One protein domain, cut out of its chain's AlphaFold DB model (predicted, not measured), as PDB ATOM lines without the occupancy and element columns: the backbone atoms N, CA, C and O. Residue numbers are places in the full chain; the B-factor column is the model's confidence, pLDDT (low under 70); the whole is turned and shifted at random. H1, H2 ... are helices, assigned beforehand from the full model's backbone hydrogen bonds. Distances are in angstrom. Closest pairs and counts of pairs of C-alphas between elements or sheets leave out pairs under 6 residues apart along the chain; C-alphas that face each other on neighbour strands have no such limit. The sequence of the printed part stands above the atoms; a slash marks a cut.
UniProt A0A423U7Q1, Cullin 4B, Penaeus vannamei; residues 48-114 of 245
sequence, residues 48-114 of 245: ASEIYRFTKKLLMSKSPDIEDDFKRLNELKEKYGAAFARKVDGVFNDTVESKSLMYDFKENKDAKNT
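What this domain is: This is residues 48 to 114 of the 245 residues of the protein "Cullin 4B" of Penaeus vannamei (UniProt A0A423U7Q1). One long helix, H3, has two shorter helices, H1 and H2, packed beside part of it in a small three-helix bundle, while its far end sticks out as an arm, residues 99 to 114, tipped by the very short helix H4. The three bundled helices run nearly along one line, up and down, and the arm makes much of the length. The printed part has 67 residues with four named helices, in the order H1, H2, H3, H4, and no named strand; its class is all helix. The whole is loose, with a radius of gyration of the C-alphas of 14.4 A, and spans 46 by 21 by 20 A.

Where its parts are: H1 is residues 48 to 59, 16.2 A from first to last C-alpha, and begins with C-alpha 48 at (173.021, 126.842, 172.317). H2 is residues 66 to 80, 21.1 A long. H3 is residues 82 to 107, 37.8 A long, from C-alpha 82 at (187.555, 124.644, 172.446) to C-alpha 107 at (172.831, 102.318, 199.199). H4 is residues 109 to 112, with C-alpha 112 at (166.043, 102.841, 201.403).

How they stand to each other: H1, H2 and H3 form an up and down bundle, in which each helix runs against the one before it. H1 and H2 are close but not clearly touching; their closest C-alphas, of Leu 58 and Asp 69, are 7.8 A apart, and they run opposite ways at a shallow tilt of 16 degrees. H1 touches H3, which meets it with residues 88 to 95 alone; the closest C-alphas, of Leu 59 and Thr 95, are 7.0 A apart, at a shallow tilt of 15 degrees, the same way. H2 and H3 form a helical hairpin and touch through residues 73 to 77 of H2 and 84 to 88 of H3; the closest C-alphas, of Lys 77 and Ala 85, are 4.8 A apart, at a shallow tilt of 21 degrees, opposite ways. H3 and H4 are close but not clearly touching, with the C-alphas of Lys 106 and Lys 112 closest at 6.5 A. H4 is apart from H1 and H2. Each O i to N i+4 pair is within hydrogen-bond range in H1 and H2, and 21 of 22 are in H3; H4 is too short for such a pair.

The domain as a whole: The two C-alphas farthest apart, of Gly 81 and Asn 113, are 46.3 A from each other. Residues 78 to 83, of which 78 to 80 belong to H2, also stand free. The printed part has no cut. The link from H1 to H2 is short, and those from H2 to H3 and from H3 to H4 are tight. The mean pLDDT of the printed part is 75.8; residues 48 to 53, 56, 60 to 66 and 82 to 85 are under 70.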
ATOM      1  N   ALA A  48     173.570 126.834 170.961       62.12
ATOM      2  CA  ALA A  48     173.021 126.842 172.317       62.12
ATOM      3  C   ALA A  48     171.778 125.942 172.459       62.12
ATOM      4  O   ALA A  48     171.618 125.243 173.462       62.12
ATOM      5  N   SER A  49     170.919 125.911 171.435       62.66
ATOM      6  CA  SER A  49     169.712 125.074 171.409       62.66
ATOM      7  C   SER A  49     170.039 123.582 171.286       62.66
ATOM      8  O   SER A  49     169.414 122.754 171.955       62.66
ATOM      9  N   GLU A  50     171.035 123.220 170.468       68.25
ATOM     10  CA  GLU A  50     171.498 121.832 170.330       68.25
ATOM     11  C   GLU A  50     172.129 121.311 171.630       68.25
ATOM     12  O   GLU A  50     171.773 120.213 172.069       68.25
ATOM     13  N   ILE A  51     172.970 122.117 172.297       66.50
ATOM     14  CA  ILE A  51     173.508 121.783 173.626       66.50
ATOM     15  C   ILE A  51     172.371 121.601 174.614       66.50
ATOM     16  O   ILE A  51     172.289 120.568 175.260       66.50
ATOM     17  N   TYR A  52     171.473 122.583 174.722       66.06
ATOM     18  CA  TYR A  52     170.395 122.537 175.701       66.06
ATOM     19  C   TYR A  52     169.559 121.263 175.549       66.06
ATOM     20  O   TYR A  52     169.210 120.625 176.540       66.06
ATOM     21  N   ARG A  53     169.279 120.838 174.310       69.44
ATOM     22  CA  ARG A  53     168.593 119.567 174.042       69.44
ATOM     23  C   ARG A  53     169.414 118.357 174.477       69.44
ATOM     24  O   ARG A  53     168.843 117.452 175.081       69.44
ATOM     25  N   PHE A  54     170.711 118.330 174.178       74.25
ATOM     26  CA  PHE A  54     171.608 117.243 174.575       74.25
ATOM     27  C   PHE A  54     171.740 117.146 176.101       74.25
ATOM     28  O   PHE A  54     171.442 116.111 176.688       74.25
ATOM     29  N   THR A  55     172.045 118.260 176.755       70.12
ATOM     30  CA  THR A  55     172.125 118.425 178.207       70.12
ATOM     31  C   THR A  55     170.818 118.050 178.911       70.12
ATOM     32  O   THR A  55     170.820 117.328 179.905       70.12
ATOM     33  N   LYS A  56     169.667 118.459 178.363       69.50
ATOM     34  CA  LYS A  56     168.353 118.040 178.866       69.50
ATOM     35  C   LYS A  56     168.135 116.532 178.709       69.50
ATOM     36  O   LYS A  56     167.567 115.911 179.600       69.50
ATOM     37  N   LYS A  57     168.567 115.931 177.596       74.88
ATOM     38  CA  LYS A  57     168.456 114.481 177.369       74.88
ATOM     39  C   LYS A  57     169.308 113.690 178.370       74.88
ATOM     40  O   LYS A  57     168.799 112.707 178.908       74.88
ATOM     41  N   LEU A  58     170.529 114.161 178.648       72.69
ATOM     42  CA  LEU A  58     171.433 113.615 179.667       72.69
ATOM     43  C   LEU A  58     170.797 113.644 181.062       72.69
ATOM     44  O   LEU A  58     170.743 112.612 181.727       72.69
ATOM     45  N   LEU A  59     170.254 114.798 181.476       70.62
ATOM     46  CA  LEU A  59     169.599 114.945 182.781       70.62
ATOM     47  C   LEU A  59     168.391 114.036 182.950       70.62
ATOM     48  O   LEU A  59     168.177 113.517 184.036       70.62
ATOM     49  N   MET A  60     167.586 113.878 181.898       66.69
ATOM     50  CA  MET A  60     166.345 113.105 181.948       66.69
ATOM     51  C   MET A  60     166.564 111.588 181.856       66.69
ATOM     52  O   MET A  60     165.580 110.856 181.756       66.69
ATOM     53  N   SER A  61     167.815 111.113 181.821       64.62
ATOM     54  CA  SER A  61     168.167 109.697 181.629       64.62
ATOM     55  C   SER A  61     167.457 109.056 180.425       64.62
ATOM     56  O   SER A  61     167.115 107.877 180.438       64.62
ATOM     57  N   LYS A  62     167.198 109.846 179.371       56.00
ATOM     58  CA  LYS A  62     166.540 109.396 178.130       56.00
ATOM     59  C   LYS A  62     167.537 108.891 177.080       56.00
ATOM     60  O   LYS A  62     167.135 108.603 175.951       56.00
ATOM     61  N   SER A  63     168.833 108.862 177.384       56.41
ATOM     62  CA  SER A  63     169.842 108.273 176.506       56.41
ATOM     63  C   SER A  63     169.958 106.767 176.761       56.41
ATOM     64  O   SER A  63     170.086 106.352 177.911       56.41
ATOM     65  N   PRO A  64     169.861 105.938 175.706       52.69
ATOM     66  CA  PRO A  64     169.935 104.489 175.844       52.69
ATOM     67  C   PRO A  64     171.364 103.981 176.102       52.69
ATOM     68  O   PRO A  64     171.497 102.848 176.552       52.69
ATOM     69  N   ASP A  65     172.399 104.796 175.847       69.50
ATOM     70  CA  ASP A  65     173.809 104.414 175.979       69.50
ATOM     71  C   ASP A  65     174.718 105.623 176.305       69.50
ATOM     72  O   ASP A  65     174.559 106.709 175.741       69.50
ATOM     73  N   ILE A  66     175.676 105.416 177.215       68.19
ATOM     74  CA  ILE A  66     176.715 106.383 177.606       68.19
ATOM     75  C   ILE A  66     177.743 106.553 176.475       68.19
ATOM     76  O   ILE A  66     178.274 107.650 176.297       68.19
ATOM     77  N   GLU A  67     178.003 105.503 175.691       75.25
ATOM     78  CA  GLU A  67     178.940 105.546 174.563       75.25
ATOM     79  C   GLU A  67     178.419 106.457 173.437       75.25
ATOM     80  O   GLU A  67     179.159 107.292 172.909       75.25
ATOM     81  N   ASP A  68     177.116 106.394 173.152       78.38
ATOM     82  CA  ASP A  68     176.444 107.303 172.215       78.38
ATOM     83  C   ASP A  68     176.501 108.761 172.687       78.38
ATOM     84  O   ASP A  68     176.739 109.672 171.887       78.38
ATOM     85  N   ASP A  69     176.298 109.004 173.985       76.44
ATOM     86  CA  ASP A  69     176.395 110.345 174.559       76.44
ATOM     87  C   ASP A  69     177.828 110.891 174.460       76.44
ATOM     88  O   ASP A  69     178.022 112.065 174.142       76.44
ATOM     89  N   PHE A  70     178.837 110.037 174.653       78.00
ATOM     90  CA  PHE A  70     180.248 110.397 174.503       78.00
ATOM     91  C   PHE A  70     180.621 110.704 173.045       78.00
ATOM     92  O   PHE A  70     181.316 111.682 172.757       78.00
ATOM     93  N   LYS A  71     180.109 109.918 172.093       83.00
ATOM     94  CA  LYS A  71     180.273 110.196 170.663       83.00
ATOM     95  C   LYS A  71     179.632 111.531 170.283       83.00
ATOM     96  O   LYS A  71     180.274 112.367 169.649       83.00
ATOM     97  N   ARG A  72     178.393 111.763 170.724       78.19
ATOM     98  CA  ARG A  72     177.655 113.011 170.481       78.19
ATOM     99  C   ARG A  72     178.361 114.220 171.095       78.19
ATOM    100  O   ARG A  72     178.381 115.289 170.489       78.19
ATOM    101  N   LEU A  73     178.955 114.049 172.274       78.00
ATOM    102  CA  LEU A  73     179.791 115.055 172.920       78.00
ATOM    103  C   LEU A  73     180.977 115.437 172.026       78.00
ATOM    104  O   LEU A  73     181.179 116.622 171.775       78.00
ATOM    105  N   ASN A  74     181.722 114.460 171.504       80.56
ATOM    106  CA  ASN A  74     182.872 114.728 170.636       80.56
ATOM    107  C   ASN A  74     182.478 115.410 169.316       80.56
ATOM    108  O   ASN A  74     183.145 116.359 168.913       80.56
ATOM    109  N   GLU A  75     181.351 115.024 168.706       82.94
ATOM    110  CA  GLU A  75     180.799 115.722 167.530       82.94
ATOM    111  C   GLU A  75     180.500 117.203 167.830       82.94
ATOM    112  O   GLU A  75     180.803 118.093 167.033       82.94
ATOM    113  N   LEU A  76     179.910 117.492 168.996       74.62
ATOM    114  CA  LEU A  76     179.608 118.861 169.415       74.62
ATOM    115  C   LEU A  76     180.888 119.661 169.715       74.62
ATOM    116  O   LEU A  76     180.952 120.849 169.403       74.62
ATOM    117  N   LYS A  77     181.927 119.027 170.272       78.31
ATOM    118  CA  LYS A  77     183.234 119.666 170.496       78.31
ATOM    119  C   LYS A  77     183.903 120.077 169.190       78.31
ATOM    120  O   LYS A  77     184.405 121.196 169.096       78.31
ATOM    121  N   GLU A  78     183.888 119.197 168.193       82.19
ATOM    122  CA  GLU A  78     184.479 119.459 166.878       82.19
ATOM    123  C   GLU A  78     183.743 120.592 166.149       82.19
ATOM    124  O   GLU A  78     184.368 121.487 165.585       82.19
ATOM    125  N   LYS A  79     182.407 120.607 166.233       80.44
ATOM    126  CA  LYS A  79     181.557 121.589 165.547       80.44
ATOM    127  C   LYS A  79     181.661 123.013 166.110       80.44
ATOM    128  O   LYS A  79     181.487 123.964 165.352       80.44
ATOM    129  N   TYR A  80     181.896 123.174 167.414       77.12
ATOM    130  CA  TYR A  80     181.781 124.475 168.096       77.12
ATOM    131  C   TYR A  80     183.063 124.951 168.809       77.12
ATOM    132  O   TYR A  80     183.088 126.061 169.345       77.12
ATOM    133  N   GLY A  81     184.144 124.164 168.795       75.81
ATOM    134  CA  GLY A  81     185.479 124.590 169.227       75.81
ATOM    135  C   GLY A  81     185.763 124.514 170.737       75.81
ATOM    136  O   GLY A  81     184.952 124.073 171.553       75.81
ATOM    137  N   ALA A  82     186.968 124.940 171.131       68.50
ATOM    138  CA  ALA A  82     187.555 124.644 172.446       68.50
ATOM    139  C   ALA A  82     186.878 125.338 173.646       68.50
ATOM    140  O   ALA A  82     186.745 124.735 174.712       68.50
ATOM    141  N   ALA A  83     186.435 126.593 173.503       63.53
ATOM    142  CA  ALA A  83     185.732 127.310 174.576       63.53
ATOM    143  C   ALA A  83     184.387 126.644 174.916       63.53
ATOM    144  O   ALA A  83     183.991 126.567 176.079       63.53
ATOM    145  N   PHE A  84     183.729 126.101 173.895       68.62
ATOM    146  CA  PHE A  84     182.483 125.358 174.000       68.62
ATOM    147  C   PHE A  84     182.702 123.962 174.594       68.62
ATOM    148  O   PHE A  84     181.952 123.549 175.480       68.62
ATOM    149  N   ALA A  85     183.757 123.263 174.164       69.62
ATOM    150  CA  ALA A  85     184.100 121.930 174.653       69.62
ATOM    151  C   ALA A  85     184.203 121.880 176.184       69.62
ATOM    152  O   ALA A  85     183.589 121.016 176.801       69.62
ATOM    153  N   ARG A  86     184.855 122.878 176.800       74.12
ATOM    154  CA  ARG A  86     184.979 122.978 178.265       74.12
ATOM    155  C   ARG A  86     183.633 123.011 178.986       74.12
ATOM    156  O   ARG A  86     183.498 122.424 180.056       74.12
ATOM    157  N   LYS A  87     182.637 123.703 178.421       73.06
ATOM    158  CA  LYS A  87     181.315 123.832 179.043       73.06
ATOM    159  C   LYS A  87     180.540 122.521 178.982       73.06
ATOM    160  O   LYS A  87     179.964 122.104 179.981       73.06
ATOM    161  N   VAL A  88     180.558 121.857 177.827       74.69
ATOM    162  CA  VAL A  88     179.882 120.563 177.668       74.69
ATOM    163  C   VAL A  88     180.604 119.458 178.452       74.69
ATOM    164  O   VAL A  88     179.939 118.599 179.023       74.69
ATOM    165  N   ASP A  89     181.931 119.528 178.573       81.38
ATOM    166  CA  ASP A  89     182.714 118.647 179.448       81.38
ATOM    167  C   ASP A  89     182.334 118.803 180.918       81.38
ATOM    168  O   ASP A  89     182.122 117.805 181.602       81.38
ATOM    169  N   GLY A  90     182.169 120.040 181.397       81.75
ATOM    170  CA  GLY A  90     181.679 120.293 182.752       81.75
ATOM    171  C   GLY A  90     180.286 119.703 182.992       81.75
ATOM    172  O   GLY A  90     180.076 119.005 183.980       81.75
ATOM    173  N   VAL A  91     179.360 119.891 182.045       80.06
ATOM    174  CA  VAL A  91     178.003 119.312 182.081       80.06
ATOM    175  C   VAL A  91     178.027 117.779 182.112       80.06
ATOM    176  O   VAL A  91     177.287 117.153 182.875       80.06
ATOM    177  N   PHE A  92     178.859 117.159 181.275       80.38
ATOM    178  CA  PHE A  92     178.991 115.707 181.218       80.38
ATOM    179  C   PHE A  92     179.592 115.159 182.514       80.38
ATOM    180  O   PHE A  92     179.032 114.235 183.103       80.38
ATOM    181  N   ASN A  93     180.669 115.778 183.002       85.44
ATOM    182  CA  ASN A  93     181.318 115.395 184.249       85.44
ATOM    183  C   ASN A  93     180.356 115.495 185.439       85.44
ATOM    184  O   ASN A  93     180.221 114.540 186.193       85.44
ATOM    185  N   ASP A  94     179.612 116.598 185.559       85.12
ATOM    186  CA  ASP A  94     178.604 116.764 186.614       85.12
ATOM    187  C   ASP A  94     177.522 115.680 186.551       85.12
ATOM    188  O   ASP A  94     177.056 115.212 187.586       85.12
ATOM    189  N   THR A  95     177.133 115.251 185.346       80.75
ATOM    190  CA  THR A  95     176.140 114.183 185.155       80.75
ATOM    191  C   THR A  95     176.674 112.824 185.613       80.75
ATOM    192  O   THR A  95     175.939 112.052 186.229       80.75
ATOM    193  N   VAL A  96     177.938 112.511 185.316       82.38
ATOM    194  CA  VAL A  96     178.582 111.254 185.730       82.38
ATOM    195  C   VAL A  96     178.798 111.228 187.244       82.38
ATOM    196  O   VAL A  96     178.388 110.273 187.901       82.38
ATOM    197  N   GLU A  97     179.348 112.301 187.808       86.31
ATOM    198  CA  GLU A  97     179.575 112.435 189.253       86.31
ATOM    199  C   GLU A  97     178.256 112.394 190.037       86.31
ATOM    200  O   GLU A  97     178.128 111.659 191.016       86.31
ATOM    201  N   SER A  98     177.222 113.093 189.552       86.31
ATOM    202  CA  SER A  98     175.870 113.029 190.123       86.31
ATOM    203  C   SER A  98     175.331 111.605 190.192       86.31
ATOM    204  O   SER A  98     174.743 111.220 191.199       86.31
ATOM    205  N   LYS A  99     175.528 110.807 189.133       83.75
ATOM    206  CA  LYS A  99     175.095 109.404 189.095       83.75
ATOM    207  C   LYS A  99     175.836 108.560 190.128       83.75
ATOM    208  O   LYS A  99     175.192 107.747 190.789       83.75
ATOM    209  N   SER A 100     177.145 108.767 190.281       84.62
ATOM    210  CA  SER A 100     177.948 108.073 191.292       84.62
ATOM    211  C   SER A 100     177.456 108.397 192.704       84.62
ATOM    212  O   SER A 100     177.130 107.492 193.467       84.62
ATOM    213  N   LEU A 101     177.281 109.684 193.022       87.31
ATOM    214  CA  LEU A 101     176.749 110.125 194.316       87.31
ATOM    215  C   LEU A 101     175.342 109.577 194.584       87.31
ATOM    216  O   LEU A 101     175.015 109.196 195.707       87.31
ATOM    217  N   MET A 102     174.498 109.525 193.554       85.62
ATOM    218  CA  MET A 102     173.142 109.000 193.662       85.62
ATOM    219  C   MET A 102     173.129 107.487 193.923       85.62
ATOM    220  O   MET A 102     172.263 107.010 194.656       85.62
ATOM    221  N   TYR A 103     174.076 106.733 193.356       85.00
ATOM    222  CA  TYR A 103     174.253 105.310 193.653       85.00
ATOM    223  C   TYR A 103     174.608 105.099 195.129       85.00
ATOM    224  O   TYR A 103     173.917 104.354 195.825       85.00
ATOM    225  N   ASP A 104     175.593 105.844 195.631       85.44
ATOM    226  CA  ASP A 104     176.006 105.780 197.035       85.44
ATOM    227  C   ASP A 104     174.866 106.190 197.982       85.44
ATOM    228  O   ASP A 104     174.626 105.549 199.008       85.44
ATOM    229  N   PHE A 105     174.095 107.220 197.613       85.94
ATOM    230  CA  PHE A 105     172.909 107.625 198.363       85.94
ATOM    231  C   PHE A 105     171.845 106.526 198.388       85.94
ATOM    232  O   PHE A 105     171.281 106.261 199.446       85.94
ATOM    233  N   LYS A 106     171.576 105.853 197.260       84.12
ATOM    234  CA  LYS A 106     170.608 104.743 197.214       84.12
ATOM    235  C   LYS A 106     171.034 103.555 198.070       84.12
ATOM    236  O   LYS A 106     170.163 102.832 198.551       84.12
ATOM    237  N   GLU A 107     172.331 103.360 198.300       85.88
ATOM    238  CA  GLU A 107     172.831 102.318 199.199       85.88
ATOM    239  C   GLU A 107     172.655 102.653 200.691       85.88
ATOM    240  O   GLU A 107     172.606 101.739 201.526       85.88
ATOM    241  N   ASN A 108     172.457 103.931 201.032       88.69
ATOM    242  CA  ASN A 108     172.205 104.390 202.395       88.69
ATOM    243  C   ASN A 108     170.870 103.844 202.953       88.69
ATOM    244  O   ASN A 108     169.831 103.838 202.288       88.69
ATOM    245  N   LYS A 109     170.883 103.408 204.220       81.69
ATOM    246  CA  LYS A 109     169.715 102.869 204.937       81.69
ATOM    247  C   LYS A 109     168.560 103.866 205.028       81.69
ATOM    248  O   LYS A 109     167.410 103.464 204.876       81.69
ATOM    249  N   ASP A 110     168.858 105.144 205.240       79.75
ATOM    250  CA  ASP A 110     167.829 106.176 205.376       79.75
ATOM    251  C   ASP A 110     167.114 106.424 204.046       79.75
ATOM    252  O   ASP A 110     165.891 106.540 204.016       79.75
ATOM    253  N   ALA A 111     167.852 106.396 202.931       71.38
ATOM    254  CA  ALA A 111     167.284 106.503 201.590       71.38
ATOM    255  C   ALA A 111     166.385 105.302 201.254       71.38
ATOM    256  O   ALA A 111     165.277 105.481 200.740       71.38
ATOM    257  N   LYS A 112     166.815 104.081 201.608       77.56
ATOM    258  CA  LYS A 112     166.043 102.841 201.403       77.56
ATOM    259  C   LYS A 112     164.729 102.802 202.192       77.56
ATOM    260  O   LYS A 112     163.794 102.128 201.770       77.56
ATOM    261  N   ASN A 113     164.645 103.528 203.306       75.69
ATOM    262  CA  ASN A 113     163.451 103.602 204.151       75.69
ATOM    263  C   ASN A 113     162.435 104.660 203.689       75.69
ATOM    264  O   ASN A 113     161.394 104.834 204.326       75.69
ATOM    265  N   THR A 114     162.709 105.373 202.595       72.56
ATOM    266  CA  THR A 114     161.759 106.339 202.045       72.56
ATOM    267  C   THR A 114     160.729 105.653 201.148       72.56
ATOM    268  O   THR A 114     161.024 104.721 200.406       72.56
TER     269      THR A 114